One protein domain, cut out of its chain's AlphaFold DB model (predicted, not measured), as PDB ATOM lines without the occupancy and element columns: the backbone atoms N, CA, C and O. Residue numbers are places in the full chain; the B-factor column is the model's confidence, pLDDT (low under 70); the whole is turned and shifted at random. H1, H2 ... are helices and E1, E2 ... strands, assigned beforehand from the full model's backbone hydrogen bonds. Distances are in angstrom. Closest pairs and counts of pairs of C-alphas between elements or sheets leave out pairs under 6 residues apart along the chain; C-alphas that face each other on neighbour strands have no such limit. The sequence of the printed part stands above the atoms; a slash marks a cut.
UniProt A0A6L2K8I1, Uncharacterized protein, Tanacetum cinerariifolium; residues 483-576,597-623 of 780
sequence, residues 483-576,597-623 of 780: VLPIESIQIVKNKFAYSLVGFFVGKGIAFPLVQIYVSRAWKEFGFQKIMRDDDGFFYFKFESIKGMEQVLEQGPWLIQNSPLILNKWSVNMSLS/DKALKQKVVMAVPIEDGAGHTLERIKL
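This is residues 483 to 576 and 597 to 623 of the 780 residues of an uncharacterized protein of Tanacetum cinerariifolium (UniProt A0A6L2K8I1). Picture two unequal lobes: in the larger, H2 and H3 pack on one face of a curled five-stranded sheet, and the smaller is the separate hairpin of E6 and E7. H1 reaches as an arm from the larger lobe toward that hairpin, and residues 597 to 602 form a tail beyond it. The printed part has 121 residues with three named helices and seven named strands, in the order H1 E1 H2 E2 E3 H3 E4 E5 E6 E7, a mixed class of helices and strands. The large sheet, E2 E3 E1 E5 E4, is antiparallel throughout, as is the pair E6 and E7. The whole is loose, with a radius of gyration of the C-alphas of 17.9 A, and elongated, spanning 58 by 32 by 20 A.

Start at H1, residues 486 to 496, which only grazes the large sheet with residues 493 to 496. E1, residues 499 to 504, follows; then H2, residues 511 to 521, is on the sheet at a height of 6.5 A. Look next at E2, residues 527 to 532, where Ile 530 and Gln 515 of H2 have the closest C-alphas, 6.4 A apart. E2 forms a hairpin with E3, residues 538 to 542, with N 531 and O 539 2.8 A apart. E3 is also the antiparallel neighbour of E1, with N 500 and O 540 2.9 A apart. E1, H2 and E2 make a split strand-helix-strand unit, two strands running the same way with E3 between them, and its crossover is right-handed. H3, residues 545 to 553, is on the sheet at a height of 8.0 A, making two layers with H2, helices on one face of a sheet. E4, residues 557 to 559, forms a hairpin with E5, residues 562 to 568, with N 564 and O 557 2.8 A apart. E5 pairs with E1 too, with N 503 and O 565 3.0 A apart. Past the cut, E6, residues 603 to 609, and E7, residues 616 to 622, form a hairpin, with N 606 and O 619 2.8 A apart. The closest C-alphas of H1 and E6, Ile 486 and Pro 609, are 6.2 A apart. Every O i to N i+4 pair is within hydrogen-bond range in H1, 6 of 7 in H2 and 4 of 5 in H3.

Find C-alpha 486 at (93.358, 62.595, 3.200); from there H1 runs 15.4 A. H2 spans 15.2 A, E5 19.9 A and E6 19.2 A. E7 ends 18.7 A from its start, at C-alpha 622, (85.769, 54.617, -16.332).

The two farthest C-alphas, of Glu 524 and Asp 597, are 60.8 A apart. Residues 577 to 596 are not printed, with 39.9 A between C-alphas 576 and 597; of the links printed whole, none is long. The mean pLDDT of the printed part is 80.0, and 22 residues are under 70, among them 571 to 576 and 597 to 602.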
ATOM      1  N   VAL A 483      89.602  54.108  -1.044       77.56
ATOM      2  CA  VAL A 483      89.588  55.471  -0.496       77.56
ATOM      3  C   VAL A 483      90.952  56.121  -0.756       77.56
ATOM      4  O   VAL A 483      91.984  55.451  -0.655       77.56
ATOM      5  N   LEU A 484      90.981  57.405  -1.120       75.12
ATOM      6  CA  LEU A 484      92.217  58.195  -1.105       75.12
ATOM      7  C   LEU A 484      92.524  58.642   0.335       75.12
ATOM      8  O   LEU A 484      91.657  59.276   0.933       75.12
ATOM      9  N   PRO A 485      93.731  58.397   0.884       77.31
ATOM     10  CA  PRO A 485      94.115  58.963   2.176       77.31
ATOM     11  C   PRO A 485      94.082  60.496   2.125       77.31
ATOM     12  O   PRO A 485      94.579  61.097   1.162       77.31
ATOM     13  N   ILE A 486      93.519  61.134   3.151       77.00
ATOM     14  CA  ILE A 486      93.358  62.595   3.200       77.00
ATOM     15  C   ILE A 486      94.713  63.320   3.175       77.00
ATOM     16  O   ILE A 486      94.852  64.359   2.533       77.00
ATOM     17  N   GLU A 487      95.753  62.712   3.742       70.94
ATOM     18  CA  GLU A 487      97.135  63.193   3.731       70.94
ATOM     19  C   GLU A 487      97.685  63.266   2.300       70.94
ATOM     20  O   GLU A 487      98.427  64.183   1.954       70.94
ATOM     21  N   SER A 488      97.288  62.333   1.423       69.31
ATOM     22  CA  SER A 488      97.691  62.356   0.009       69.31
ATOM     23  C   SER A 488      97.071  63.540  -0.737       69.31
ATOM     24  O   SER A 488      97.711  64.115  -1.619       69.31
ATOM     25  N   ILE A 489      95.849  63.936  -0.365       71.56
ATOM     26  CA  ILE A 489      95.174  65.122  -0.905       71.56
ATOM     27  C   ILE A 489      95.825  66.389  -0.344       71.56
ATOM     28  O   ILE A 489      96.187  67.272  -1.119       71.56
ATOM     29  N   GLN A 490      96.072  66.446   0.967       70.88
ATOM     30  CA  GLN A 490      96.752  67.562   1.634       70.88
ATOM     31  C   GLN A 490      98.162  67.806   1.071       70.88
ATOM     32  O   GLN A 490      98.514  68.947   0.790       70.88
ATOM     33  N   ILE A 491      98.954  66.760   0.804       71.12
ATOM     34  CA  ILE A 491     100.279  66.884   0.165       71.12
ATOM     35  C   ILE A 491     100.173  67.547  -1.219       71.12
ATOM     36  O   ILE A 491     100.975  68.423  -1.550       71.12
ATOM     37  N   VAL A 492      99.182  67.168  -2.034       68.25
ATOM     38  CA  VAL A 492      98.965  67.775  -3.360       68.25
ATOM     39  C   VAL A 492      98.440  69.209  -3.233       68.25
ATOM     40  O   VAL A 492      98.963  70.102  -3.900       68.25
ATOM     41  N   LYS A 493      97.474  69.452  -2.341       71.94
ATOM     42  CA  LYS A 493      96.912  70.777  -2.051       71.94
ATOM     43  C   LYS A 493      97.991  71.751  -1.575       71.94
ATOM     44  O   LYS A 493      98.121  72.821  -2.154       71.94
ATOM     45  N   ASN A 494      98.835  71.361  -0.622       73.44
ATOM     46  CA  ASN A 494      99.926  72.193  -0.101       73.44
ATOM     47  C   ASN A 494     100.986  72.485  -1.179       73.44
ATOM     48  O   ASN A 494     101.480  73.608  -1.298       73.44
ATOM     49  N   LYS A 495     101.289  71.503  -2.039       72.44
ATOM     50  CA  LYS A 495     102.197  71.686  -3.182       72.44
ATOM     51  C   LYS A 495     101.684  72.754  -4.156       72.44
ATOM     52  O   LYS A 495     102.451  73.643  -4.536       72.44
ATOM     53  N   PHE A 496     100.398  72.705  -4.505       76.00
ATOM     54  CA  PHE A 496      99.735  73.655  -5.408       76.00
ATOM     55  C   PHE A 496      99.071  74.859  -4.706       76.00
ATOM     56  O   PHE A 496      98.469  75.694  -5.378       76.00
ATOM     57  N   ALA A 497      99.237  75.028  -3.391       81.88
ATOM     58  CA  ALA A 497      98.805  76.231  -2.677       81.88
ATOM     59  C   ALA A 497      99.411  77.489  -3.322       81.88
ATOM     60  O   ALA A 497     100.514  77.426  -3.871       81.88
ATOM     61  N   TYR A 498      98.694  78.612  -3.280       91.56
ATOM     62  CA  TYR A 498      99.116  79.886  -3.886       91.56
ATOM     63  C   TYR A 498      99.540  79.733  -5.362       91.56
ATOM     64  O   TYR A 498     100.549  80.286  -5.799       91.56
ATOM     65  N   SER A 499      98.809  78.914  -6.129       91.62
ATOM     66  CA  SER A 499      99.064  78.718  -7.559       91.62
ATOM     67  C   SER A 499      97.901  79.206  -8.415       91.62
ATOM     68  O   SER A 499      96.747  78.843  -8.184       91.62
ATOM     69  N   LEU A 500      98.223  79.965  -9.461       90.75
ATOM     70  CA  LEU A 500      97.295  80.234 -10.557       90.75
ATOM     71  C   LEU A 500      97.433  79.161 -11.634       90.75
ATOM     72  O   LEU A 500      98.534  78.680 -11.908       90.75
ATOM     73  N   VAL A 501      96.325  78.839 -12.291       90.44
ATOM     74  CA  VAL A 501      96.290  78.057 -13.529       90.44
ATOM     75  C   VAL A 501      95.762  78.933 -14.660       90.44
ATOM     76  O   VAL A 501      94.799  79.675 -14.479       90.44
ATOM     77  N   GLY A 502      96.395  78.879 -15.829       87.56
ATOM     78  CA  GLY A 502      96.042  79.757 -16.942       87.56
ATOM     79  C   GLY A 502      96.332  79.212 -18.330       87.56
ATOM     80  O   GLY A 502      97.051  78.227 -18.508       87.56
ATOM     81  N   PHE A 503      95.755  79.857 -19.339       87.69
ATOM     82  CA  PHE A 503      95.905  79.479 -20.742       87.69
ATOM     83  C   PHE A 503      95.795  80.685 -21.678       87.69
ATOM     84  O   PHE A 503      95.104  81.657 -21.390       87.69
ATOM     85  N   PHE A 504      96.469  80.603 -22.825       84.31
ATOM     86  CA  PHE A 504      96.382  81.628 -23.864       84.31
ATOM     87  C   PHE A 504      95.218  81.360 -24.811       84.31
ATOM     88  O   PHE A 504      95.025  80.224 -25.254       84.31
ATOM     89  N   VAL A 505      94.502  82.420 -25.179       74.94
ATOM     90  CA  VAL A 505      93.466  82.365 -26.216       74.94
ATOM     91  C   VAL A 505      94.117  82.119 -27.590       74.94
ATOM     92  O   VAL A 505      95.123  82.734 -27.947       74.94
ATOM     93  N   GLY A 506      93.555  81.206 -28.388       70.38
ATOM     94  CA  GLY A 506      93.979  80.967 -29.775       70.38
ATOM     95  C   GLY A 506      95.251  80.118 -29.940       70.38
ATOM     96  O   GLY A 506      95.177  78.881 -30.001       70.38
ATOM     97  N   LYS A 507      96.411  80.773 -30.117       73.62
ATOM     98  CA  LYS A 507      97.705  80.136 -30.443       73.62
ATOM     99  C   LYS A 507      98.631  80.146 -29.224       73.62
ATOM    100  O   LYS A 507      99.149  81.183 -28.835       73.62
ATOM    101  N   GLY A 508      98.880  78.968 -28.652       76.38
ATOM    102  CA  GLY A 508      99.709  78.831 -27.451       76.38
ATOM    103  C   GLY A 508     101.160  79.292 -27.644       76.38
ATOM    104  O   GLY A 508     101.832  78.882 -28.593       76.38
ATOM    105  N   ILE A 509     101.648  80.099 -26.701       83.94
ATOM    106  CA  ILE A 509     103.010  80.653 -26.685       83.94
ATOM    107  C   ILE A 509     104.041  79.570 -26.305       83.94
ATOM    108  O   ILE A 509     103.729  78.580 -25.631       83.94
ATOM    109  N   ALA A 510     105.292  79.740 -26.745       88.38
ATOM    110  CA  ALA A 510     106.415  78.899 -26.337       88.38
ATOM    111  C   ALA A 510     106.788  79.136 -24.860       88.38
ATOM    112  O   ALA A 510     106.957  80.278 -24.435       88.38
ATOM    113  N   PHE A 511     106.967  78.056 -24.092       90.81
ATOM    114  CA  PHE A 511     107.210  78.110 -22.641       90.81
ATOM    115  C   PHE A 511     108.333  79.076 -22.201       90.81
ATOM    116  O   PHE A 511     108.063  79.867 -21.299       90.81
ATOM    117  N   PRO A 512     109.521  79.128 -22.847       92.25
ATOM    118  CA  PRO A 512     110.586  80.048 -22.430       92.25
ATOM    119  C   PRO A 512     110.202  81.531 -22.519       92.25
ATOM    120  O   PRO A 512     110.646  82.324 -21.698       92.25
ATOM    121  N   LEU A 513     109.351  81.917 -23.480       90.12
ATOM    122  CA  LEU A 513     108.889  83.304 -23.619       90.12
ATOM    123  C   LEU A 513     107.926  83.684 -22.491       90.12
ATOM    124  O   LEU A 513     108.030  84.776 -21.940       90.12
ATOM    125  N   VAL A 514     107.030  82.764 -22.118       92.94
ATOM    126  CA  VAL A 514     106.124  82.953 -20.977       92.94
ATOM    127  C   VAL A 514     106.932  83.040 -19.684       92.94
ATOM    128  O   VAL A 514     106.731  83.975 -18.920       92.94
ATOM    129  N   GLN A 515     107.895  82.133 -19.480       92.88
ATOM    130  CA  GLN A 515     108.802  82.136 -18.330       92.88
ATOM    131  C   GLN A 515     109.579  83.457 -18.210       92.88
ATOM    132  O   GLN A 515     109.529  84.088 -17.162       92.88
ATOM    133  N   ILE A 516     110.243  83.912 -19.282       92.00
ATOM    134  CA  ILE A 516     110.997  85.180 -19.292       92.00
ATOM    135  C   ILE A 516     110.091  86.380 -18.986       92.00
ATOM    136  O   ILE A 516     110.542  87.321 -18.333       92.00
ATOM    137  N   TYR A 517     108.832  86.358 -19.435       93.94
ATOM    138  CA  TYR A 517     107.865  87.403 -19.109       93.94
ATOM    139  C   TYR A 517     107.472  87.367 -17.625       93.94
ATOM    140  O   TYR A 517     107.696  88.351 -16.926       93.94
ATOM    141  N   VAL A 518     106.941  86.248 -17.110       94.12
ATOM    142  CA  VAL A 518     106.410  86.198 -15.731       94.12
ATOM    143  C   VAL A 518     107.507  86.309 -14.667       94.12
ATOM    144  O   VAL A 518     107.308  86.995 -13.670       94.12
ATOM    145  N   SER A 519     108.710  85.775 -14.915       92.56
ATOM    146  CA  SER A 519     109.883  85.975 -14.043       92.56
ATOM    147  C   SER A 519     110.375  87.429 -13.976       92.56
ATOM    148  O   SER A 519     111.251  87.733 -13.169       92.56
ATOM    149  N   ARG A 520     109.852  88.326 -14.824       90.88
ATOM    150  CA  ARG A 520     110.086  89.776 -14.756       90.88
ATOM    151  C   ARG A 520     108.850  90.495 -14.226       90.88
ATOM    152  O   ARG A 520     108.931  91.138 -13.190       90.88
ATOM    153  N   ALA A 521     107.718  90.335 -14.909       90.81
ATOM    154  CA  ALA A 521     106.474  91.050 -14.633       90.81
ATOM    155  C   ALA A 521     105.847  90.703 -13.275       90.81
ATOM    156  O   ALA A 521     105.184  91.551 -12.692       90.81
ATOM    157  N   TRP A 522     106.042  89.481 -12.767       94.56
ATOM    158  CA  TRP A 522     105.431  89.020 -11.511       94.56
ATOM    159  C   TRP A 522     106.440  88.798 -10.379       94.56
ATOM    160  O   TRP A 522     106.092  88.239  -9.340       94.56
ATOM    161  N   LYS A 523     107.690  89.247 -10.557       92.75
ATOM    162  CA  LYS A 523     108.744  89.113  -9.540       92.75
ATOM    163  C   LYS A 523     108.344  89.779  -8.217       92.75
ATOM    164  O   LYS A 523     108.561  89.205  -7.158       92.75
ATOM    165  N   GLU A 524     107.741  90.962  -8.290       91.12
ATOM    166  CA  GLU A 524     107.331  91.759  -7.123       91.12
ATOM    167  C   GLU A 524     106.119  91.159  -6.390       91.12
ATOM    168  O   GLU A 524     105.935  91.401  -5.202       91.12
ATOM    169  N   PHE A 525     105.361  90.278  -7.052       91.81
ATOM    170  CA  PHE A 525     104.261  89.511  -6.458       91.81
ATOM    171  C   PHE A 525     104.715  88.153  -5.891       91.81
ATOM    172  O   PHE A 525     103.895  87.270  -5.650       91.81
ATOM    173  N   GLY A 526     106.024  87.943  -5.700       92.88
ATOM    174  CA  GLY A 526     106.563  86.698  -5.144       92.88
ATOM    175  C   GLY A 526     106.388  85.488  -6.067       92.88
ATOM    176  O   GLY A 526     106.162  84.373  -5.596       92.88
ATOM    177  N   PHE A 527     106.434  85.679  -7.389       94.75
ATOM    178  CA  PHE A 527     106.393  84.568  -8.343       94.75
ATOM    179  C   PHE A 527     107.627  83.658  -8.196       94.75
ATOM    180  O   PHE A 527     108.763  84.087  -8.406       94.75
ATOM    181  N   GLN A 528     107.395  82.374  -7.902       90.00
ATOM    182  CA  GLN A 528     108.447  81.378  -7.672       90.00
ATOM    183  C   GLN A 528     108.747  80.530  -8.915       90.00
ATOM    184  O   GLN A 528     109.908  80.326  -9.270       90.00
ATOM    185  N   LYS A 529     107.714  79.965  -9.560       90.19
ATOM    186  CA  LYS A 529     107.902  78.963 -10.625       90.19
ATOM    187  C   LYS A 529     106.725  78.883 -11.593       90.19
ATOM    188  O   LYS A 529     105.570  78.859 -11.183       90.19
ATOM    189  N   ILE A 530     107.043  78.700 -12.876       91.19
ATOM    190  CA  ILE A 530     106.099  78.295 -13.925       91.19
ATOM    191  C   ILE A 530     106.261  76.807 -14.261       91.19
ATOM    192  O   ILE A 530     107.368  76.269 -14.323       91.19
ATOM    193  N   MET A 531     105.142  76.136 -14.503       88.31
ATOM    194  CA  MET A 531     105.055  74.794 -15.078       88.31
ATOM    195  C   MET A 531     104.043  74.818 -16.226       88.31
ATOM    196  O   MET A 531     103.235  75.741 -16.321       88.31
ATOM    197  N   ARG A 532     104.079  73.821 -17.109       85.94
ATOM    198  CA  ARG A 532     103.137  73.681 -18.225       85.94
ATOM    199  C   ARG A 532     102.842  72.206 -18.461       85.94
ATOM    200  O   ARG A 532     103.770  71.400 -18.411       85.94
ATOM    201  N   ASP A 533     101.586  71.873 -18.730       79.62
ATOM    202  CA  ASP A 533     101.165  70.516 -19.091       79.62
ATOM    203  C   ASP A 533     101.092  70.284 -20.616       79.62
ATOM    204  O   ASP A 533     101.397  71.159 -21.439       79.62
ATOM    205  N   ASP A 534     100.740  69.053 -20.988       75.31
ATOM    206  CA  ASP A 534     100.615  68.599 -22.375       75.31
ATOM    207  C   ASP A 534      99.391  69.220 -23.088       75.31
ATOM    208  O   ASP A 534      99.502  69.615 -24.253       75.31
ATOM    209  N   ASP A 535      98.277  69.419 -22.369       75.75
ATOM    210  CA  ASP A 535      97.090  70.162 -22.829       75.75
ATOM    211  C   ASP A 535      97.374  71.674 -23.011       75.75
ATOM    212  O   ASP A 535      96.632  72.410 -23.674       75.75
ATOM    213  N   GLY A 536      98.489  72.163 -22.460       80.12
ATOM    214  CA  GLY A 536      99.029  73.508 -22.622       80.12
ATOM    215  C   GLY A 536      98.415  74.553 -21.695       80.12
ATOM    216  O   GLY A 536      98.308  75.713 -22.097       80.12
ATOM    217  N   PHE A 537      97.901  74.160 -20.529       87.31
ATOM    218  CA  PHE A 537      97.746  75.081 -19.404       87.31
ATOM    219  C   PHE A 537      99.114  75.357 -18.775       87.31
ATOM    220  O   PHE A 537     100.065  74.583 -18.917       87.31
ATOM    221  N   PHE A 538      99.210  76.485 -18.087       90.94
ATOM    222  CA  PHE A 538     100.374  76.914 -17.334       90.94
ATOM    223  C   PHE A 538      99.985  77.052 -15.865       90.94
ATOM    224  O   PHE A 538      98.918  77.580 -15.561       90.94
ATOM    225  N   TYR A 539     100.850  76.585 -14.971       92.31
ATOM    226  CA  TYR A 539     100.674  76.675 -13.523       92.31
ATOM    227  C   TYR A 539     101.754  77.599 -12.980       92.31
ATOM    228  O   TYR A 539     102.940  77.374 -13.235       92.31
ATOM    229  N   PHE A 540     101.351  78.633 -12.254       93.56
ATOM    230  CA  PHE A 540     102.219  79.694 -11.761       93.56
ATOM    231  C   PHE A 540     102.163  79.685 -10.235       93.56
ATOM    232  O   PHE A 540     101.135  80.030  -9.661       93.56
ATOM    233  N   LYS A 541     103.244  79.234  -9.595       92.94
ATOM    234  CA  LYS A 541     103.385  79.157  -8.137       92.94
ATOM    235  C   LYS A 541     103.894  80.489  -7.597       92.94
ATOM    236  O   LYS A 541     104.906  80.997  -8.088       92.94
ATOM    237  N   PHE A 542     103.237  80.985  -6.559       94.25
ATOM    238  CA  PHE A 542     103.616  82.172  -5.804       94.25
ATOM    239  C   PHE A 542     104.022  81.803  -4.374       94.25
ATOM    240  O   PHE A 542     103.698  80.727  -3.865       94.25
ATOM    241  N   GLU A 543     104.756  82.711  -3.744       92.44
ATOM    242  CA  GLU A 543     105.215  82.613  -2.360       92.44
ATOM    243  C   GLU A 543     104.097  82.885  -1.347       92.44
ATOM    244  O   GLU A 543     104.031  82.225  -0.312       92.44
ATOM    245  N   SER A 544     103.174  83.795  -1.672       93.31
ATOM    246  CA  SER A 544     102.043  84.166  -0.818       93.31
ATOM    247  C   SER A 544     100.725  84.215  -1.590       93.31
ATOM    248  O   SER A 544     100.698  84.458  -2.800       93.31
ATOM    249  N   ILE A 545      99.615  84.041  -0.867       91.50
ATOM    250  CA  ILE A 545      98.264  84.245  -1.405       91.50
ATOM    251  C   ILE A 545      98.063  85.689  -1.893       91.50
ATOM    252  O   ILE A 545      97.560  85.890  -2.992       91.50
ATOM    253  N   LYS A 546      98.573  86.679  -1.148       91.88
ATOM    254  CA  LYS A 546      98.467  88.108  -1.478       91.88
ATOM    255  C   LYS A 546      99.081  88.440  -2.840       91.88
ATOM    256  O   LYS A 546      98.445  89.104  -3.649       91.88
ATOM    257  N   GLY A 547     100.283  87.934  -3.127       91.25
ATOM    258  CA  GLY A 547     100.919  88.123  -4.435       91.25
ATOM    259  C   GLY A 547     100.181  87.404  -5.571       91.25
ATOM    260  O   GLY A 547      99.975  87.969  -6.644       91.25
ATOM    261  N   MET A 548      99.696  86.184  -5.315       93.19
ATOM    262  CA  MET A 548      98.853  85.436  -6.256       93.19
ATOM    263  C   MET A 548      97.555  86.196  -6.605       93.19
ATOM    264  O   MET A 548      97.100  86.149  -7.748       93.19
ATOM    265  N   GLU A 549      96.956  86.891  -5.638       88.31
ATOM    266  CA  GLU A 549      95.708  87.645  -5.807       88.31
ATOM    267  C   GLU A 549      95.931  88.995  -6.491       88.31
ATOM    268  O   GLU A 549      95.219  89.300  -7.445       88.31
ATOM    269  N   GLN A 550      96.999  89.720  -6.145       88.19
ATOM    270  CA  GLN A 550      97.404  90.943  -6.852       88.19
ATOM    271  C   GLN A 550      97.631  90.712  -8.357       88.19
ATOM    272  O   GLN A 550      97.294  91.571  -9.172       88.19
ATOM    273  N   VAL A 551      98.133  89.534  -8.758       88.69
ATOM    274  CA  VAL A 551      98.258  89.157 -10.180       88.69
ATOM    275  C   VAL A 551      96.899  88.941 -10.859       88.69
ATOM    276  O   VAL A 551      96.786  89.192 -12.057       88.69
ATOM    277  N   LEU A 552      95.857  88.510 -10.144       83.44
ATOM    278  CA  LEU A 552      94.500  88.429 -10.704       83.44
ATOM    279  C   LEU A 552      93.833  89.810 -10.785       83.44
ATOM    280  O   LEU A 552      93.177  90.117 -11.777       83.44
ATOM    281  N   GLU A 553      94.018  90.642  -9.761       80.31
ATOM    282  CA  GLU A 553      93.403  91.971  -9.646       80.31
ATOM    283  C   GLU A 553      93.950  92.974 -10.669       80.31
ATOM    284  O   GLU A 553      93.195  93.782 -11.206       80.31
ATOM    285  N   GLN A 554      95.243  92.896 -11.003       74.06
ATOM    286  CA  GLN A 554      95.882  93.788 -11.983       74.06
ATOM    287  C   GLN A 554      95.503  93.495 -13.450       74.06
ATOM    288  O   GLN A 554      95.970  94.178 -14.363       74.06
ATOM    289  N   GLY A 555      94.587  92.550 -13.684       59.03
ATOM    290  CA  GLY A 555      93.770  92.511 -14.895       59.03
ATOM    291  C   GLY A 555      94.299  91.625 -16.033       59.03
ATOM    292  O   GLY A 555      94.955  90.607 -15.797       59.03
ATOM    293  N   PRO A 556      93.941  91.931 -17.296       65.06
ATOM    294  CA  PRO A 556      94.191  91.040 -18.423       65.06
ATOM    295  C   PRO A 556      95.663  91.067 -18.845       65.06
ATOM    296  O   PRO A 556      96.124  91.994 -19.507       65.06
ATOM    297  N   TRP A 557      96.402  90.006 -18.527       81.06
ATOM    298  CA  TRP A 557      97.790  89.852 -18.957       81.06
ATOM    299  C   TRP A 557      97.874  89.499 -20.447       81.06
ATOM    300  O   TRP A 557      97.326  88.487 -20.889       81.06
ATOM    301  N   LEU A 558      98.601  90.300 -21.231       79.12
ATOM    302  CA  LEU A 558      98.916  89.995 -22.631       79.12
ATOM    303  C   LEU A 558     100.405  89.698 -22.798       79.12
ATOM    304  O   LEU A 558     101.264  90.498 -22.431       79.12
ATOM    305  N   ILE A 559     100.711  88.569 -23.435       85.50
ATOM    306  CA  ILE A 559     102.077  88.187 -23.808       85.50
ATOM    307  C   ILE A 559     102.083  87.982 -25.324       85.50
ATOM    308  O   ILE A 559     101.271  87.229 -25.854       85.50
ATOM    309  N   GLN A 560     102.952  88.701 -26.045       79.94
ATOM    310  CA  GLN A 560     102.943  88.755 -27.522       79.94
ATOM    311  C   GLN A 560     101.538  89.031 -28.110       79.94
ATOM    312  O   GLN A 560     101.093  88.350 -29.034       79.94
ATOM    313  N   ASN A 561     100.818  89.997 -27.527       75.62
ATOM    314  CA  ASN A 561      99.430  90.373 -27.844       75.62
ATOM    315  C   ASN A 561      98.389  89.236 -27.730       75.62
ATOM    316  O   ASN A 561      97.247  89.411 -28.145       75.62
ATOM    317  N   SER A 562      98.745  88.089 -27.145       76.56
ATOM    318  CA  SER A 562      97.811  86.998 -26.846       76.56
ATOM    319  C   SER A 562      97.334  87.110 -25.391       76.56
ATOM    320  O   SER A 562      98.186  87.086 -24.496       76.56
ATOM    321  N   PRO A 563      96.017  87.216 -25.123       76.12
ATOM    322  CA  PRO A 563      95.487  87.234 -23.761       76.12
ATOM    323  C   PRO A 563      95.755  85.921 -23.017       76.12
ATOM    324  O   PRO A 563      95.534  84.836 -23.566       76.12
ATOM    325  N   LEU A 564      96.198  86.035 -21.766       84.00
ATOM    326  CA  LEU A 564      96.348  84.956 -20.796       84.00
ATOM    327  C   LEU A 564      95.160  84.988 -19.827       84.00
ATOM    328  O   LEU A 564      95.041  85.897 -19.010       84.00
ATOM    329  N   ILE A 565      94.298  83.977 -19.905       81.75
ATOM    330  CA  ILE A 565      93.245  83.742 -18.914       81.75
ATOM    331  C   ILE A 565      93.887  83.097 -17.683       81.75
ATOM    332  O   ILE A 565      94.711  82.191 -17.838       81.75
ATOM    333  N   LEU A 566      93.514  83.538 -16.479       83.62
ATOM    334  CA  LEU A 566      94.014  83.039 -15.193       83.62
ATOM    335  C   LEU A 566      92.850  82.701 -14.255       83.62
ATOM    336  O   LEU A 566      91.847  83.406 -14.229       83.62
ATOM    337  N   ASN A 567      93.016  81.646 -13.460       85.12
ATOM    338  CA  ASN A 567      92.109  81.219 -12.397       85.12
ATOM    339  C   ASN A 567      92.918  80.793 -11.161       85.12
ATOM    340  O   ASN A 567      94.042  80.300 -11.301       85.12
ATOM    341  N   LYS A 568      92.344  80.914  -9.958       86.56
ATOM    342  CA  LYS A 568      92.901  80.282  -8.745       86.56
ATOM    343  C   LYS A 568      92.811  78.757  -8.897       86.56
ATOM    344  O   LYS A 568      91.750  78.249  -9.252       86.56
ATOM    345  N   TRP A 569      93.899  78.026  -8.654       86.12
ATOM    346  CA  TRP A 569      93.874  76.561  -8.694       86.12
ATOM    347  C   TRP A 569      93.110  75.986  -7.490       86.12
ATOM    348  O   TRP A 569      93.256  76.473  -6.369       86.12
ATOM    349  N   SER A 570      92.338  74.917  -7.701       72.06
ATOM    350  CA  SER A 570      91.723  74.137  -6.620       72.06
ATOM    351  C   SER A 570      91.651  72.645  -6.965       72.06
ATOM    352  O   SER A 570      91.671  72.263  -8.136       72.06
ATOM    353  N   VAL A 571      91.553  71.798  -5.933       63.22
ATOM    354  CA  VAL A 571      91.577  70.324  -6.047       63.22
ATOM    355  C   VAL A 571      90.481  69.784  -6.975       63.22
ATOM    356  O   VAL A 571      90.712  68.829  -7.712       63.22
ATOM    357  N   ASN A 572      89.309  70.427  -6.975       60.31
ATOM    358  CA  ASN A 572      88.117  69.990  -7.707       60.31
ATOM    359  C   ASN A 572      87.912  70.742  -9.039       60.31
ATOM    360  O   ASN A 572      86.842  70.651  -9.640       60.31
ATOM    361  N   MET A 573      88.900  71.517  -9.506       66.88
ATOM    362  CA  MET A 573      88.756  72.329 -10.716       66.88
ATOM    363  C   MET A 573      88.826  71.481 -11.997       66.88
ATOM    364  O   MET A 573      89.892  71.016 -12.401       66.88
ATOM    365  N   SER A 574      87.701  71.355 -12.703       59.09
ATOM    366  CA  SER A 574      87.685  70.849 -14.078       59.09
ATOM    367  C   SER A 574      88.212  71.910 -15.048       59.09
ATOM    368  O   SER A 574      87.584  72.951 -15.241       59.09
ATOM    369  N   LEU A 575      89.352  71.639 -15.682       67.94
ATOM    370  CA  LEU A 575      89.978  72.536 -16.653       67.94
ATOM    371  C   LEU A 575      89.473  72.252 -18.078       67.94
ATOM    372  O   LEU A 575      89.952  71.324 -18.731       67.94
ATOM    373  N   SER A 576      88.543  73.065 -18.587       63.28
ATOM    374  CA  SER A 576      88.219  73.103 -20.018       63.28
ATOM    375  C   SER A 576      88.926  74.263 -20.728       63.28
ATOM    376  O   SER A 576      89.281  75.283 -20.134       63.28
ATOM    377  N   ASP A 597      89.889  34.564 -11.932       50.78
ATOM    378  CA  ASP A 597      88.551  34.068 -11.611       50.78
ATOM    379  C   ASP A 597      87.464  35.160 -11.622       50.78
ATOM    380  O   ASP A 597      86.277  34.839 -11.619       50.78
ATOM    381  N   LYS A 598      87.836  36.450 -11.649       56.97
ATOM    382  CA  LYS A 598      86.900  37.581 -11.521       56.97
ATOM    383  C   LYS A 598      86.810  38.385 -12.815       56.97
ATOM    384  O   LYS A 598      87.790  38.610 -13.522       56.97
ATOM    385  N   ALA A 599      85.601  38.849 -13.130       60.34
ATOM    386  CA  ALA A 599      85.368  39.673 -14.309       60.34
ATOM    387  C   ALA A 599      86.074  41.038 -14.187       60.34
ATOM    388  O   ALA A 599      86.004  41.696 -13.150       60.34
ATOM    389  N   LEU A 600      86.715  41.482 -15.273       62.88
ATOM    390  CA  LEU A 600      87.345  42.804 -15.348       62.88
ATOM    391  C   LEU A 600      86.316  43.919 -15.091       62.88
ATOM    392  O   LEU A 600      85.323  44.020 -15.820       62.88
ATOM    393  N   LYS A 601      86.578  44.768 -14.089       64.50
ATOM    394  CA  LYS A 601      85.734  45.920 -13.744       64.50
ATOM    395  C   LYS A 601      85.713  46.930 -14.896       64.50
ATOM    396  O   LYS A 601      86.757  47.310 -15.405       64.50
ATOM    397  N   GLN A 602      84.535  47.400 -15.305       66.38
ATOM    398  CA  GLN A 602      84.418  48.439 -16.351       66.38
ATOM    399  C   GLN A 602      84.560  49.868 -15.800       66.38
ATOM    400  O   GLN A 602      84.701  50.828 -16.557       66.38
ATOM    401  N   LYS A 603      84.469  50.017 -14.478       71.62
ATOM    402  CA  LYS A 603      84.561  51.269 -13.726       71.62
ATOM    403  C   LYS A 603      85.219  50.959 -12.382       71.62
ATOM    404  O   LYS A 603      85.068  49.837 -11.902       71.62
ATOM    405  N   VAL A 604      85.895  51.934 -11.790       77.31
ATOM    406  CA  VAL A 604      86.315  51.916 -10.383       77.31
ATOM    407  C   VAL A 604      85.638  53.089  -9.688       77.31
ATOM    408  O   VAL A 604      85.562  54.172 -10.270       77.31
ATOM    409  N   VAL A 605      85.122  52.876  -8.481       78.38
ATOM    410  CA  VAL A 605      84.584  53.951  -7.641       78.38
ATOM    411  C   VAL A 605      85.639  54.345  -6.612       78.38
ATOM    412  O   VAL A 605      86.049  53.529  -5.791       78.38
ATOM    413  N   MET A 606      86.088  55.590  -6.672       82.19
ATOM    414  CA  MET A 606      87.075  56.177  -5.773       82.19
ATOM    415  C   MET A 606      86.347  57.039  -4.745       82.19
ATOM    416  O   MET A 606      85.630  57.961  -5.129       82.19
ATOM    417  N   ALA A 607      86.528  56.760  -3.456       81.25
ATOM    418  CA  ALA A 607      86.100  57.684  -2.412       81.25
ATOM    419  C   ALA A 607      87.181  58.750  -2.194       81.25
ATOM    420  O   ALA A 607      88.336  58.425  -1.912       81.25
ATOM    421  N   VAL A 608      86.794  60.015  -2.327       80.81
ATOM    422  CA  VAL A 608      87.642  61.183  -2.071       80.81
ATOM    423  C   VAL A 608      87.121  61.840  -0.788       80.81
ATOM    424  O   VAL A 608      85.979  62.304  -0.799       80.81
ATOM    425  N   PRO A 609      87.870  61.834   0.331       77.06
ATOM    426  CA  PRO A 609      87.416  62.477   1.561       77.06
ATOM    427  C   PRO A 609      87.274  63.991   1.376       77.06
ATOM    428  O   PRO A 609      88.082  64.630   0.699       77.06
ATOM    429  N   ILE A 610      86.233  64.550   1.990       78.75
ATOM    430  CA  ILE A 610      85.960  65.987   2.043       78.75
ATOM    431  C   ILE A 610      86.669  66.544   3.282       78.75
ATOM    432  O   ILE A 610      86.510  66.003   4.376       78.75
ATOM    433  N   GLU A 611      87.459  67.608   3.119       66.44
ATOM    434  CA  GLU A 611      88.313  68.141   4.194       66.44
ATOM    435  C   GLU A 611      87.516  68.660   5.403       66.44
ATOM    436  O   GLU A 611      87.985  68.536   6.530       66.44
ATOM    437  N   ASP A 612      86.284  69.133   5.192       70.06
ATOM    438  CA  ASP A 612      85.379  69.652   6.232       70.06
ATOM    439  C   ASP A 612      84.769  68.552   7.134       70.06
ATOM    440  O   ASP A 612      83.786  68.777   7.838       70.06
ATOM    441  N   GLY A 613      85.275  67.316   7.062       63.22
ATOM    442  CA  GLY A 613      84.764  66.158   7.806       63.22
ATOM    443  C   GLY A 613      83.419  65.610   7.305       63.22
ATOM    444  O   GLY A 613      82.956  64.581   7.797       63.22
ATOM    445  N   ALA A 614      82.810  66.233   6.290       65.50
ATOM    446  CA  ALA A 614      81.482  65.922   5.748       65.50
ATOM    447  C   ALA A 614      81.382  64.597   4.947       65.50
ATOM    448  O   ALA A 614      80.505  64.429   4.098       65.50
ATOM    449  N   GLY A 615      82.271  63.635   5.202       78.12
ATOM    450  CA  GLY A 615      82.315  62.342   4.525       78.12
ATOM    451  C   GLY A 615      83.155  62.359   3.247       78.12
ATOM    452  O   GLY A 615      84.294  62.818   3.253       78.12
ATOM    453  N   HIS A 616      82.629  61.775   2.169       81.25
ATOM    454  CA  HIS A 616      83.379  61.502   0.939       81.25
ATOM    455  C   HIS A 616      82.532  61.755  -0.313       81.25
ATOM    456  O   HIS A 616      81.358  61.383  -0.349       81.25
ATOM    457  N   THR A 617      83.141  62.276  -1.380       81.38
ATOM    458  CA  THR A 617      82.567  62.198  -2.733       81.38
ATOM    459  C   THR A 617      82.955  60.869  -3.398       81.38
ATOM    460  O   THR A 617      84.000  60.288  -3.100       81.38
ATOM    461  N   LEU A 618      82.091  60.342  -4.277       79.38
ATOM    462  CA  LEU A 618      82.284  59.047  -4.947       79.38
ATOM    463  C   LEU A 618      82.539  59.228  -6.448       79.38
ATOM    464  O   LEU A 618      81.613  59.194  -7.263       79.38
ATOM    465  N   GLU A 619      83.811  59.366  -6.812       73.88
ATOM    466  CA  GLU A 619      84.238  59.560  -8.194       73.88
ATOM    467  C   GLU A 619      84.265  58.260  -9.004       73.88
ATOM    468  O   GLU A 619      84.721  57.212  -8.543       73.88
ATOM    469  N   ARG A 620      83.769  58.305 -10.247       74.12
ATOM    470  CA  ARG A 620      83.545  57.104 -11.078       74.12
ATOM    471  C   ARG A 620      84.505  57.030 -12.263       74.12
ATOM    472  O   ARG A 620      84.138  57.305 -13.406       74.12
ATOM    473  N   ILE A 621      85.717  56.549 -12.002       69.81
ATOM    474  CA  ILE A 621      86.752  56.335 -13.017       69.81
ATOM    475  C   ILE A 621      86.308  55.227 -13.990       69.81
ATOM    476  O   ILE A 621      86.230  54.050 -13.634       69.81
ATOM    477  N   LYS A 622      86.028  55.581 -15.249       63.25
ATOM    478  CA  LYS A 622      85.769  54.617 -16.332       63.25
ATOM    479  C   LYS A 622      87.071  53.895 -16.702       63.25
ATOM    480  O   LYS A 622      88.056  54.548 -17.033       63.25
ATOM    481  N   LEU A 623      87.074  52.559 -16.703       59.00
ATOM    482  CA  LEU A 623      88.237  51.778 -17.138       59.00
ATOM    483  C   LEU A 623      88.148  51.421 -18.623       59.00
ATOM    484  O   LEU A 623      87.247  50.701 -19.053       59.00
TER     485      LEU A 623